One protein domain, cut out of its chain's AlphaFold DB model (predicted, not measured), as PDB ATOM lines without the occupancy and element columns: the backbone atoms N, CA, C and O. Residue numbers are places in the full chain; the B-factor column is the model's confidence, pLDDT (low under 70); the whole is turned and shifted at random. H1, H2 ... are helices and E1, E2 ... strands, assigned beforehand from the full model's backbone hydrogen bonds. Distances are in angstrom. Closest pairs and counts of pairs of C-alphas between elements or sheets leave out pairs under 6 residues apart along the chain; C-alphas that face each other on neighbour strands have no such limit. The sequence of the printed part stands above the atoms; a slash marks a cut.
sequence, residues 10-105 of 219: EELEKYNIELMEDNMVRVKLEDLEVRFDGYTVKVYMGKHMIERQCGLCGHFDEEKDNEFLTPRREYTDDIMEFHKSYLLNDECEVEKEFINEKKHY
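This is residues 10 to 105 of the 219 residues of the protein "VWFD domain-containing protein" of Ancylostoma caninum (UniProt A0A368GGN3). Little regular structure: a four-strand sheet, grazed by short H1, makes one end, and a long loop, residues 46 to 78, leads to H2 and H3 at the other. The printed part has 96 residues, ordered H1 E1 E2 E3 E4 H2 H3; E1 to E4 form a meander, each strand the antiparallel neighbour of the one before. It is mixed, with 35 residues in named elements, and loose: radius of gyration of the C-alphas 16.3 A, spans 44 by 33 by 25 A.

H1, residues 10 to 15, only grazes the sheet. Hairpins join E1, residues 17 to 19, to E2, residues 25 to 28 (N 18 to O 26, 2.8 A), E2 to E3, residues 32 to 36 (N 27 to O 34, 2.8 A), and E3 to E4, residues 41 to 45 (N 35 to O 42, 2.8 A). H2, residues 79 to 85, and H3, residues 96 to 100, only just touch, with 3 pairs of C-alphas within 8 A, the closest Met 80 and Ile 99 at 7.5 A. Every O i to N i+4 pair is within hydrogen-bond range in H2, but 0 of 2 in H1 and 0 of 1 in H3, where 2 of 3 and 1 of 2 O i to N i+3 pairs are.

H1 begins at C-alpha 10 (123.802, 180.987, 131.904); E3 and E4 each span 13.1 A; H3 ends at C-alpha 100 (123.441, 150.250, 100.505).

The printed part has no cut. E4 to H2 is a long link. Residues 88 to 98 stand free; pLDDT is under 70 at residues 21 to 22 and 89 to 104.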
ATOM      1  N   GLU A  10     123.340 180.969 130.506       81.12
ATOM      2  CA  GLU A  10     123.802 180.987 131.904       81.12
ATOM      3  C   GLU A  10     123.675 179.619 132.591       81.12
ATOM      4  O   GLU A  10     124.327 179.340 133.591       81.12
ATOM      5  N   GLU A  11     122.828 178.743 132.058       84.12
ATOM      6  CA  GLU A  11     122.571 177.417 132.611       84.12
ATOM      7  C   GLU A  11     123.399 176.321 131.932       84.12
ATOM      8  O   GLU A  11     123.457 175.211 132.453       84.12
ATOM      9  N   LEU A  12     124.068 176.617 130.812       85.06
ATOM     10  CA  LEU A  12     124.919 175.661 130.095       85.06
ATOM     11  C   LEU A  12     126.078 175.152 130.958       85.06
ATOM     12  O   LEU A  12     126.376 173.957 130.942       85.06
ATOM     13  N   GLU A  13     126.663 176.031 131.775       82.25
ATOM     14  CA  GLU A  13     127.748 175.679 132.696       82.25
ATOM     15  C   GLU A  13     127.324 174.595 133.697       82.25
ATOM     16  O   GLU A  13     128.123 173.728 134.037       82.25
ATOM     17  N   LYS A  14     126.043 174.563 134.104       85.44
ATOM     18  CA  LYS A  14     125.512 173.535 135.021       85.44
ATOM     19  C   LYS A  14     125.535 172.129 134.417       85.44
ATOM     20  O   LYS A  14     125.518 171.152 135.156       85.44
ATOM     21  N   TYR A  15     125.559 172.037 133.090       84.50
ATOM     22  CA  TYR A  15     125.614 170.784 132.339       84.50
ATOM     23  C   TYR A  15     127.013 170.512 131.765       84.50
ATOM     24  O   TYR A  15     127.160 169.647 130.903       84.50
ATOM     25  N   ASN A  16     128.034 171.250 132.219       88.94
ATOM     26  CA  ASN A  16     129.401 171.209 131.693       88.94
ATOM     27  C   ASN A  16     129.482 171.487 130.181       88.94
ATOM     28  O   ASN A  16     130.317 170.910 129.478       88.94
ATOM     29  N   ILE A  17     128.583 172.336 129.675       90.31
ATOM     30  CA  ILE A  17     128.537 172.746 128.274       90.31
ATOM     31  C   ILE A  17     129.195 174.121 128.148       90.31
ATOM     32  O   ILE A  17     128.716 175.109 128.702       90.31
ATOM     33  N   GLU A  18     130.257 174.192 127.360       88.94
ATOM     34  CA  GLU A  18     131.002 175.405 127.041       88.94
ATOM     35  C   GLU A  18     130.784 175.773 125.568       88.94
ATOM     36  O   GLU A  18     130.922 174.943 124.664       88.94
ATOM     37  N   LEU A  19     130.455 177.040 125.309       84.94
ATOM     38  CA  LEU A  19     130.447 177.601 123.960       84.94
ATOM     39  C   LEU A  19     131.832 178.181 123.673       84.94
ATOM     40  O   LEU A  19     132.256 179.122 124.340       84.94
ATOM     41  N   MET A  20     132.528 177.626 122.688       80.62
ATOM     42  CA  MET A  20     133.823 178.132 122.241       80.62
ATOM     43  C   MET A  20     133.671 179.135 121.092       80.62
ATOM     44  O   MET A  20     132.631 179.212 120.432       80.62
ATOM     45  N   GLU A  21     134.741 179.887 120.827       67.06
ATOM     46  CA  GLU A  21     134.881 180.652 119.586       67.06
ATOM     47  C   GLU A  21     134.801 179.682 118.382       67.06
ATOM     48  O   GLU A  21     135.226 178.532 118.481       67.06
ATOM     49  N   ASP A  22     134.184 180.122 117.277       66.00
ATOM     50  CA  ASP A  22     133.869 179.333 116.063       66.00
ATOM     51  C   ASP A  22     132.628 178.406 116.108       66.00
ATOM     52  O   ASP A  22     132.566 177.417 115.381       66.00
ATOM     53  N   ASN A  23     131.592 178.723 116.901       73.81
ATOM     54  CA  ASN A  23     130.341 177.932 116.993       73.81
ATOM     55  C   ASN A  23     130.536 176.475 117.460       73.81
ATOM     56  O   ASN A  23     129.655 175.632 117.271       73.81
ATOM     57  N   MET A  24     131.670 176.173 118.091       82.56
ATOM     58  CA  MET A  24     131.941 174.857 118.651       82.56
ATOM     59  C   MET A  24     131.340 174.751 120.055       82.56
ATOM     60  O   MET A  24     131.601 175.569 120.935       82.56
ATOM     61  N   VAL A  25     130.555 173.703 120.271       90.38
ATOM     62  CA  VAL A  25     130.082 173.280 121.586       90.38
ATOM     63  C   VAL A  25     131.075 172.268 122.136       90.38
ATOM     64  O   VAL A  25     131.378 171.268 121.483       90.38
ATOM     65  N   ARG A  26     131.572 172.513 123.343       92.06
ATOM     66  CA  ARG A  26     132.394 171.569 124.094       92.06
ATOM     67  C   ARG A  26     131.604 171.079 125.299       92.06
ATOM     68  O   ARG A  26     131.089 171.884 126.060       92.06
ATOM     69  N   VAL A  27     131.526 169.768 125.483       93.50
ATOM     70  CA  VAL A  27     130.961 169.140 126.681       93.50
ATOM     71  C   VAL A  27     132.079 168.405 127.396       93.50
ATOM     72  O   VAL A  27     132.701 167.526 126.796       93.50
ATOM     73  N   LYS A  28     132.356 168.773 128.648       91.06
ATOM     74  CA  LYS A  28     133.461 168.203 129.424       91.06
ATOM     75  C   LYS A  28     132.939 167.392 130.608       91.06
ATOM     76  O   LYS A  28     132.364 167.935 131.543       91.06
ATOM     77  N   LEU A  29     133.153 166.087 130.570       89.38
ATOM     78  CA  LEU A  29     132.893 165.163 131.671       89.38
ATOM     79  C   LEU A  29     134.227 164.719 132.289       89.38
ATOM     80  O   LEU A  29     135.293 165.166 131.867       89.38
ATOM     81  N   GLU A  30     134.168 163.860 133.308       88.38
ATOM     82  CA  GLU A  30     135.352 163.380 134.036       88.38
ATOM     83  C   GLU A  30     136.349 162.650 133.119       88.38
ATOM     84  O   GLU A  30     137.514 163.034 133.054       88.38
ATOM     85  N   ASP A  31     135.868 161.676 132.339       88.25
ATOM     86  CA  ASP A  31     136.695 160.833 131.457       88.25
ATOM     87  C   ASP A  31     136.407 161.027 129.957       88.25
ATOM     88  O   ASP A  31     136.940 160.299 129.115       88.25
ATOM     89  N   LEU A  32     135.548 161.988 129.604       90.50
ATOM     90  CA  LEU A  32     135.049 162.185 128.243       90.50
ATOM     91  C   LEU A  32     134.950 163.675 127.911       90.50
ATOM     92  O   LEU A  32     134.345 164.448 128.649       90.50
ATOM     93  N   GLU A  33     135.470 164.069 126.756       93.44
ATOM     94  CA  GLU A  33     135.243 165.391 126.179       93.44
ATOM     95  C   GLU A  33     134.640 165.244 124.782       93.44
ATOM     96  O   GLU A  33     135.194 164.564 123.916       93.44
ATOM     97  N   VAL A  34     133.509 165.905 124.547       93.62
ATOM     98  CA  VAL A  34     132.848 165.937 123.240       93.62
ATOM     99  C   VAL A  34     132.957 167.336 122.668       93.62
ATOM    100  O   VAL A  34     132.569 168.309 123.310       93.62
ATOM    101  N   ARG A  35     133.454 167.444 121.438       92.56
ATOM    102  CA  ARG A  35     133.441 168.683 120.659       92.56
ATOM    103  C   ARG A  35     132.525 168.514 119.468       92.56
ATOM    104  O   ARG A  35     132.690 167.570 118.699       92.56
ATOM    105  N   PHE A  36     131.589 169.434 119.315       89.50
ATOM    106  CA  PHE A  36     130.619 169.418 118.236       89.50
ATOM    107  C   PHE A  36     130.504 170.794 117.601       89.50
ATOM    108  O   PHE A  36     130.283 171.783 118.289       89.50
ATOM    109  N   ASP A  37     130.636 170.851 116.284       82.81
ATOM    110  CA  ASP A  37     130.625 172.104 115.519       82.81
ATOM    111  C   ASP A  37     129.340 172.307 114.686       82.81
ATOM    112  O   ASP A  37     129.255 173.195 113.838       82.81
ATOM    113  N   GLY A  38     128.325 171.467 114.911       81.00
ATOM    114  CA  GLY A  38     127.112 171.408 114.093       81.00
ATOM    115  C   GLY A  38     127.138 170.320 113.015       81.00
ATOM    116  O   GLY A  38     126.073 169.945 112.528       81.00
ATOM    117  N   TYR A  39     128.314 169.777 112.678       77.75
ATOM    118  CA  TYR A  39     128.490 168.738 111.656       77.75
ATOM    119  C   TYR A  39     129.405 167.602 112.106       77.75
ATOM    120  O   TYR A  39     129.077 166.431 111.941       77.75
ATOM    121  N   THR A  40     130.568 167.942 112.647       81.44
ATOM    122  CA  THR A  40     131.593 167.008 113.093       81.44
ATOM    123  C   THR A  40     131.480 166.844 114.593       81.44
ATOM    124  O   THR A  40     131.532 167.825 115.336       81.44
ATOM    125  N   VAL A  41     131.387 165.595 115.038       90.06
ATOM    126  CA  VAL A  41     131.581 165.246 116.443       90.06
ATOM    127  C   VAL A  41     132.991 164.686 116.615       90.06
ATOM    128  O   VAL A  41     133.435 163.846 115.833       90.06
ATOM    129  N   LYS A  42     133.715 165.171 117.621       90.50
ATOM    130  CA  LYS A  42     134.984 164.594 118.070       90.50
ATOM    131  C   LYS A  42     134.843 164.202 119.525       90.50
ATOM    132  O   LYS A  42     134.494 165.042 120.351       90.50
ATOM    133  N   VAL A  43     135.121 162.939 119.814       91.88
ATOM    134  CA  VAL A  43     135.066 162.381 121.161       91.88
ATOM    135  C   VAL A  43     136.490 162.089 121.605       91.88
ATOM    136  O   VAL A  43     137.235 161.409 120.903       91.88
ATOM    137  N   TYR A  44     136.869 162.627 122.755       90.94
ATOM    138  CA  TYR A  44     138.144 162.381 123.411       90.94
ATOM    139  C   TYR A  44     137.867 161.617 124.700       90.94
ATOM    140  O   TYR A  44     136.991 162.014 125.467       90.94
ATOM    141  N   MET A  45     138.603 160.535 124.933       89.75
ATOM    142  CA  MET A  45     138.428 159.677 126.104       89.75
ATOM    143  C   MET A  45     139.722 159.575 126.900       89.75
ATOM    144  O   MET A  45     140.814 159.522 126.330       89.75
ATOM    145  N   GLY A  46     139.595 159.532 128.223       88.12
ATOM    146  CA  GLY A  46     140.700 159.210 129.117       88.12
ATOM    147  C   GLY A  46     141.113 157.739 129.008       88.12
ATOM    148  O   GLY A  46     140.304 156.865 128.700       88.12
ATOM    149  N   LYS A  47     142.377 157.437 129.331       85.69
ATOM    150  CA  LYS A  47     142.924 156.063 129.303       85.69
ATOM    151  C   LYS A  47     142.184 155.075 130.214       85.69
ATOM    152  O   LYS A  47     142.244 153.875 129.995       85.69
ATOM    153  N   HIS A  48     141.466 155.557 131.227       85.69
ATOM    154  CA  HIS A  48     140.669 154.709 132.119       85.69
ATOM    155  C   HIS A  48     139.474 154.029 131.426       85.69
ATOM    156  O   HIS A  48     138.860 153.135 132.012       85.69
ATOM    157  N   MET A  49     139.163 154.431 130.191       86.00
ATOM    158  CA  MET A  49     138.071 153.883 129.391       86.00
ATOM    159  C   MET A  49     138.484 152.737 128.457       86.00
ATOM    160  O   MET A  49     137.605 152.195 127.802       86.00
ATOM    161  N   ILE A  50     139.765 152.340 128.417       87.00
ATOM    162  CA  ILE A  50     140.265 151.233 127.575       87.00
ATOM    163  C   ILE A  50     139.384 149.980 127.722       87.00
ATOM    164  O   ILE A  50     139.007 149.618 128.840       87.00
ATOM    165  N   GLU A  51     139.034 149.356 126.590       83.75
ATOM    166  CA  GLU A  51     138.178 148.155 126.480       83.75
ATOM    167  C   GLU A  51     136.735 148.269 127.046       83.75
ATOM    168  O   GLU A  51     136.036 147.258 127.183       83.75
ATOM    169  N   ARG A  52     136.236 149.469 127.393       85.00
ATOM    170  CA  ARG A  52     134.897 149.633 128.023       85.00
ATOM    171  C   ARG A  52     133.779 150.092 127.090       85.00
ATOM    172  O   ARG A  52     132.603 149.903 127.393       85.00
ATOM    173  N   GLN A  53     134.130 150.729 125.993       83.12
ATOM    174  CA  GLN A  53     133.229 151.214 124.950       83.12
ATOM    175  C   GLN A  53     132.838 150.120 123.955       83.12
ATOM    176  O   GLN A  53     133.596 149.206 123.634       83.12
ATOM    177  N   CYS A  54     131.640 150.294 123.420       85.00
ATOM    178  CA  CYS A  54     131.136 149.615 122.242       85.00
ATOM    179  C   CYS A  54     130.437 150.673 121.387       85.00
ATOM    180  O   CYS A  54     129.715 151.526 121.912       85.00
ATOM    181  N   GLY A  55     130.680 150.676 120.082       88.06
ATOM    182  CA  GLY A  55     130.134 151.702 119.208       88.06
ATOM    183  C   GLY A  55     130.857 151.799 117.877       88.06
ATOM    184  O   GLY A  55     131.826 151.097 117.610       88.06
ATOM    185  N   LEU A  56     130.406 152.750 117.062       89.88
ATOM    186  CA  LEU A  56     131.003 153.051 115.757       89.88
ATOM    187  C   LEU A  56     132.432 153.613 115.847       89.88
ATOM    188  O   LEU A  56     133.134 153.628 114.842       89.88
ATOM    189  N   CYS A  57     132.857 154.075 117.026       88.56
ATOM    190  CA  CYS A  57     134.222 154.536 117.290       88.56
ATOM    191  C   CYS A  57     135.154 153.408 117.773       88.56
ATOM    192  O   CYS A  57     136.191 153.712 118.356       88.56
ATOM    193  N   GLY A  58     134.766 152.143 117.584       85.44
ATOM    194  CA  GLY A  58     135.581 150.992 117.954       85.44
ATOM    195  C   GLY A  58     135.459 150.594 119.422       85.44
ATOM    196  O   GLY A  58     134.507 150.965 120.124       85.44
ATOM    197  N   HIS A  59     136.434 149.813 119.882       85.56
ATOM    198  CA  HIS A  59     136.484 149.225 121.229       85.56
ATOM    199  C   HIS A  59     137.800 149.513 121.982       85.56
ATOM    200  O   HIS A  59     138.055 148.886 123.010       85.56
ATOM    201  N   PHE A  60     138.537 150.553 121.564       86.69
ATOM    202  CA  PHE A  60     139.585 151.252 122.334       86.69
ATOM    203  C   PHE A  60     140.482 150.314 123.166       86.69
ATOM    204  O   PHE A  60     140.685 150.537 124.361       86.69
ATOM    205  N   ASP A  61     140.979 149.247 122.550       83.56
ATOM    206  CA  ASP A  61     141.934 148.295 123.130       83.56
ATOM    207  C   ASP A  61     143.382 148.587 122.688       83.56
ATOM    208  O   ASP A  61     144.283 147.795 122.932       83.56
ATOM    209  N   GLU A  62     143.605 149.757 122.075       82.38
ATOM    210  CA  GLU A  62     144.874 150.204 121.479       82.38
ATOM    211  C   GLU A  62     145.322 149.406 120.234       82.38
ATOM    212  O   GLU A  62     146.372 149.722 119.668       82.38
ATOM    213  N   GLU A  63     144.506 148.468 119.743       82.31
ATOM    214  CA  GLU A  63     144.736 147.708 118.513       82.31
ATOM    215  C   GLU A  63     143.876 148.248 117.361       82.31
ATOM    216  O   GLU A  63     142.748 148.693 117.547       82.31
ATOM    217  N   LYS A  64     144.413 148.227 116.136       79.44
ATOM    218  CA  LYS A  64     143.694 148.715 114.938       79.44
ATOM    219  C   LYS A  64     143.080 147.603 114.094       79.44
ATOM    220  O   LYS A  64     142.189 147.859 113.287       79.44
ATOM    221  N   ASP A  65     143.565 146.378 114.263       77.75
ATOM    222  CA  ASP A  65     143.288 145.274 113.340       77.75
ATOM    223  C   ASP A  65     141.889 144.663 113.542       77.75
ATOM    224  O   ASP A  65     141.398 143.921 112.694       77.75
ATOM    225  N   ASN A  66     141.224 144.964 114.658       79.56
ATOM    226  CA  ASN A  66     139.962 144.355 115.083       79.56
ATOM    227  C   ASN A  66     138.847 145.388 115.342       79.56
ATOM    228  O   ASN A  66     137.923 145.109 116.097       79.56
ATOM    229  N   GLU A  67     138.896 146.576 114.737       82.50
ATOM    230  CA  GLU A  67     137.985 147.690 115.070       82.50
ATOM    231  C   GLU A  67     136.503 147.429 114.729       82.50
ATOM    232  O   GLU A  67     135.595 148.040 115.300       82.50
ATOM    233  N   PHE A  68     136.220 146.479 113.834       89.44
ATOM    234  CA  PHE A  68     134.869 146.174 113.355       89.44
ATOM    235  C   PHE A  68     134.154 145.094 114.186       89.44
ATOM    236  O   PHE A  68     133.645 144.097 113.667       89.44
ATOM    237  N   LEU A  69     134.081 145.307 115.503       89.69
ATOM    238  CA  LEU A  69     133.288 144.476 116.416       89.69
ATOM    239  C   LEU A  69     131.840 144.969 116.524       89.69
ATOM    240  O   LEU A  69     131.567 146.087 116.965       89.69
ATOM    241  N   THR A  70     130.884 144.104 116.191       88.38
ATOM    242  CA  THR A  70     129.448 144.386 116.350       88.38
ATOM    243  C   THR A  70     129.050 144.504 117.836       88.38
ATOM    244  O   THR A  70     129.799 144.062 118.715       88.38
ATOM    245  N   PRO A  71     127.834 144.993 118.171       88.44
ATOM    246  CA  PRO A  71     127.346 145.014 119.556       88.44
ATOM    247  C   PRO A  71     127.329 143.640 120.244       88.44
ATOM    248  O   PRO A  71     127.294 143.555 121.470       88.44
ATOM    249  N   ARG A  72     127.334 142.551 119.461       87.19
ATOM    250  CA  ARG A  72     127.380 141.168 119.953       87.19
ATOM    251  C   ARG A  72     128.799 140.645 120.173       87.19
ATOM    252  O   ARG A  72     128.947 139.491 120.559       87.19
ATOM    253  N   ARG A  73     129.822 141.487 119.970       85.62
ATOM    254  CA  ARG A  73     131.248 141.119 119.975       85.62
ATOM    255  C   ARG A  73     131.605 140.094 118.897       85.62
ATOM    256  O   ARG A  73     132.501 139.275 119.077       85.62
ATOM    257  N   GLU A  74     130.894 140.146 117.777       89.81
ATOM    258  CA  GLU A  74     131.212 139.369 116.580       89.81
ATOM    259  C   GLU A  74     132.052 140.254 115.656       89.81
ATOM    260  O   GLU A  74     131.711 141.419 115.447       89.81
ATOM    261  N   TYR A  75     133.157 139.721 115.138       89.06
ATOM    262  CA  TYR A  75     134.000 140.422 114.171       89.06
ATOM    263  C   TYR A  75     133.413 140.305 112.762       89.06
ATOM    264  O   TYR A  75     132.968 139.225 112.369       89.06
ATOM    265  N   THR A  76     133.460 141.398 112.002       87.88
ATOM    266  CA  THR A  76     133.158 141.432 110.565       87.88
ATOM    267  C   THR A  76     134.236 142.226 109.830       87.88
ATOM    268  O   THR A  76     134.762 143.200 110.354       87.88
ATOM    269  N   ASP A  77     134.583 141.809 108.616       86.12
ATOM    270  CA  ASP A  77     135.453 142.554 107.704       86.12
ATOM    271  C   ASP A  77     134.659 143.496 106.776       86.12
ATOM    272  O   ASP A  77     135.243 144.329 106.078       86.12
ATOM    273  N   ASP A  78     133.323 143.420 106.790       85.69
ATOM    274  CA  ASP A  78     132.445 144.305 106.031       85.69
ATOM    275  C   ASP A  78     132.043 145.526 106.876       85.69
ATOM    276  O   ASP A  78     131.163 145.476 107.740       85.69
ATOM    277  N   ILE A  79     132.644 146.678 106.567       86.31
ATOM    278  CA  ILE A  79     132.318 147.972 107.190       86.31
ATOM    279  C   ILE A  79     130.821 148.320 107.114       86.31
ATOM    280  O   ILE A  79     130.286 148.973 108.013       86.31
ATOM    281  N   MET A  80     130.119 147.901 106.056       84.50
ATOM    282  CA  MET A  80     128.686 148.143 105.913       84.50
ATOM    283  C   MET A  80     127.895 147.264 106.885       84.50
ATOM    284  O   MET A  80     126.921 147.740 107.470       84.50
ATOM    285  N   GLU A  81     128.294 146.005 107.073       86.06
ATOM    286  CA  GLU A  81     127.696 145.118 108.075       86.06
ATOM    287  C   GLU A  81     127.947 145.650 109.489       86.06
ATOM    288  O   GLU A  81     126.996 145.802 110.262       86.06
ATOM    289  N   PHE A  82     129.190 146.040 109.791       89.75
ATOM    290  CA  PHE A  82     129.554 146.688 111.050       89.75
ATOM    291  C   PHE A  82     128.683 147.920 111.313       89.75
ATOM    292  O   PHE A  82     128.008 147.991 112.340       89.75
ATOM    293  N   HIS A  83     128.610 148.853 110.360       87.75
ATOM    294  CA  HIS A  83     127.794 150.062 110.479       87.75
ATOM    295  C   HIS A  83     126.312 149.738 110.715       87.75
ATOM    296  O   HIS A  83     125.680 150.312 111.603       87.75
ATOM    297  N   LYS A  84     125.757 148.793 109.944       85.50
ATOM    298  CA  LYS A  84     124.355 148.372 110.069       85.50
ATOM    299  C   LYS A  84     124.062 147.719 111.417       85.50
ATOM    300  O   LYS A  84     122.956 147.878 111.924       85.50
ATOM    301  N   SER A  85     125.033 147.023 112.009       88.31
ATOM    302  CA  SER A  85     124.860 146.342 113.296       88.31
ATOM    303  C   SER A  85     124.587 147.297 114.468       88.31
ATOM    304  O   SER A  85     123.958 146.888 115.441       88.31
ATOM    305  N   TYR A  86     124.994 148.569 114.357       88.56
ATOM    306  CA  TYR A  86     124.784 149.615 115.366       88.56
ATOM    307  C   TYR A  86     123.560 150.511 115.096       88.56
ATOM    308  O   TYR A  86     123.343 151.483 115.822       88.56
ATOM    309  N   LEU A  87     122.748 150.218 114.073       86.00
ATOM    310  CA  LEU A  87     121.523 150.977 113.815       86.00
ATOM    311  C   LEU A  87     120.491 150.732 114.928       86.00
ATOM    312  O   LEU A  87     120.144 149.594 115.240       86.00
ATOM    313  N   LEU A  88     119.977 151.815 115.514       80.00
ATOM    314  CA  LEU A  88     118.894 151.762 116.496       80.00
ATOM    315  C   LEU A  88     117.549 151.623 115.768       80.00
ATOM    316  O   LEU A  88     117.265 152.369 114.830       80.00
ATOM    317  N   ASN A  89     116.720 150.672 116.200       69.88
ATOM    318  CA  ASN A  89     115.498 150.278 115.488       69.88
ATOM    319  C   ASN A  89     114.330 151.271 115.608       69.88
ATOM    320  O   ASN A  89     113.360 151.123 114.865       69.88
ATOM    321  N   ASP A  90     114.394 152.250 116.512       56.59
ATOM    322  CA  ASP A  90     113.156 152.881 116.980       56.59
ATOM    323  C   ASP A  90     112.708 154.137 116.223       56.59
ATOM    324  O   ASP A  90     111.509 154.377 116.189       56.59
ATOM    325  N   GLU A  91     113.565 154.918 115.553       54.50
ATOM    326  CA  GLU A  91     113.109 156.168 114.890       54.50
ATOM    327  C   GLU A  91     113.954 156.586 113.669       54.50
ATOM    328  O   GLU A  91     113.928 157.736 113.231       54.50
ATOM    329  N   CYS A  92     114.731 155.671 113.093       55.41
ATOM    330  CA  CYS A  92     115.591 155.996 111.960       55.41
ATOM    331  C   CYS A  92     114.843 155.817 110.625       55.41
ATOM    332  O   CYS A  92     114.831 154.726 110.049       55.41
ATOM    333  N   GLU A  93     114.270 156.900 110.083       54.66
ATOM    334  CA  GLU A  93     113.930 157.000 108.654       54.66
ATOM    335  C   GLU A  93     115.223 157.093 107.836       54.66
ATOM    336  O   GLU A  93     115.566 158.136 107.281       54.66
ATOM    337  N   VAL A  94     116.011 156.018 107.801       56.78
ATOM    338  CA  VAL A  94     117.192 156.028 106.946       56.78
ATOM    339  C   VAL A  94     116.732 155.880 105.507       56.78
ATOM    340  O   VAL A  94     116.056 154.907 105.158       56.78
ATOM    341  N   GLU A  95     117.122 156.827 104.657       56.22
ATOM    342  CA  GLU A  95     117.026 156.674 103.213       56.22
ATOM    343  C   GLU A  95     117.819 155.417 102.827       56.22
ATOM    344  O   GLU A  95     119.049 155.416 102.778       56.22
ATOM    345  N   LYS A  96     117.107 154.301 102.620       54.50
ATOM    346  CA  LYS A  96     117.691 152.964 102.401       54.50
ATOM    347  C   LYS A  96     118.685 152.929 101.237       54.50
ATOM    348  O   LYS A  96     119.506 152.017 101.166       54.50
ATOM    349  N   GLU A  97     118.604 153.901 100.336       55.78
ATOM    350  CA  GLU A  97     119.527 154.088  99.222       55.78
ATOM    351  C   GLU A  97     120.939 154.464  99.712       55.78
ATOM    352  O   GLU A  97     121.906 153.871  99.246       55.78
ATOM    353  N   PHE A  98     121.084 155.314 100.738       54.53
ATOM    354  CA  PHE A  98     122.394 155.777 101.222       54.53
ATOM    355  C   PHE A  98     123.216 154.709 101.955       54.53
ATOM    356  O   PHE A  98     124.443 154.723 101.850       54.53
ATOM    357  N   ILE A  99     122.570 153.778 102.671       58.25
ATOM    358  CA  ILE A  99     123.263 152.725 103.447       58.25
ATOM    359  C   ILE A  99     123.751 151.580 102.541       58.25
ATOM    360  O   ILE A  99     124.659 150.835 102.894       58.25
ATOM    361  N   ASN A 100     123.129 151.387 101.377       61.94
ATOM    362  CA  ASN A 100     123.441 150.250 100.505       61.94
ATOM    363  C   ASN A 100     124.494 150.572  99.438       61.94
ATOM    364  O   ASN A 100     124.998 149.668  98.770       61.94
ATOM    365  N   GLU A 101     124.849 151.844  99.270       66.62
ATOM    366  CA  GLU A 101     125.853 152.263  98.303       66.62
ATOM    367  C   GLU A 101     127.265 152.206  98.901       66.62
ATOM    368  O   GLU A 101     127.684 153.085  99.653       66.62
ATOM    369  N   LYS A 102     128.056 151.206  98.484       67.31
ATOM    370  CA  LYS A 102     129.462 151.038  98.910       67.31
ATOM    371  C   LYS A 102     130.336 152.280  98.700       67.31
ATOM    372  O   LYS A 102     131.309 152.457  99.417       67.31
ATOM    373  N   LYS A 103     129.976 153.170  97.769       67.62
ATOM    374  CA  LYS A 103     130.694 154.429  97.495       67.62
ATOM    375  C   LYS A 103     130.740 155.392  98.697       67.62
ATOM    376  O   LYS A 103     131.548 156.315  98.693       67.62
ATOM    377  N   HIS A 104     129.876 155.200  99.697       68.19
ATOM    378  CA  HIS A 104     129.855 155.992 100.932       68.19
ATOM    379  C   HIS A 104     130.749 155.423 102.039       68.19
ATOM    380  O   HIS A 104     130.952 156.084 103.055       68.19
ATOM    381  N   TYR A 105     131.310 154.233 101.836       70.56
ATOM    382  CA  TYR A 105     132.215 153.585 102.769       70.56
ATOM    383  C   TYR A 105     133.629 153.618 102.190       70.56
ATOM    384  O   TYR A 105     133.873 153.131 101.087       70.56
TER     385      TYR A 105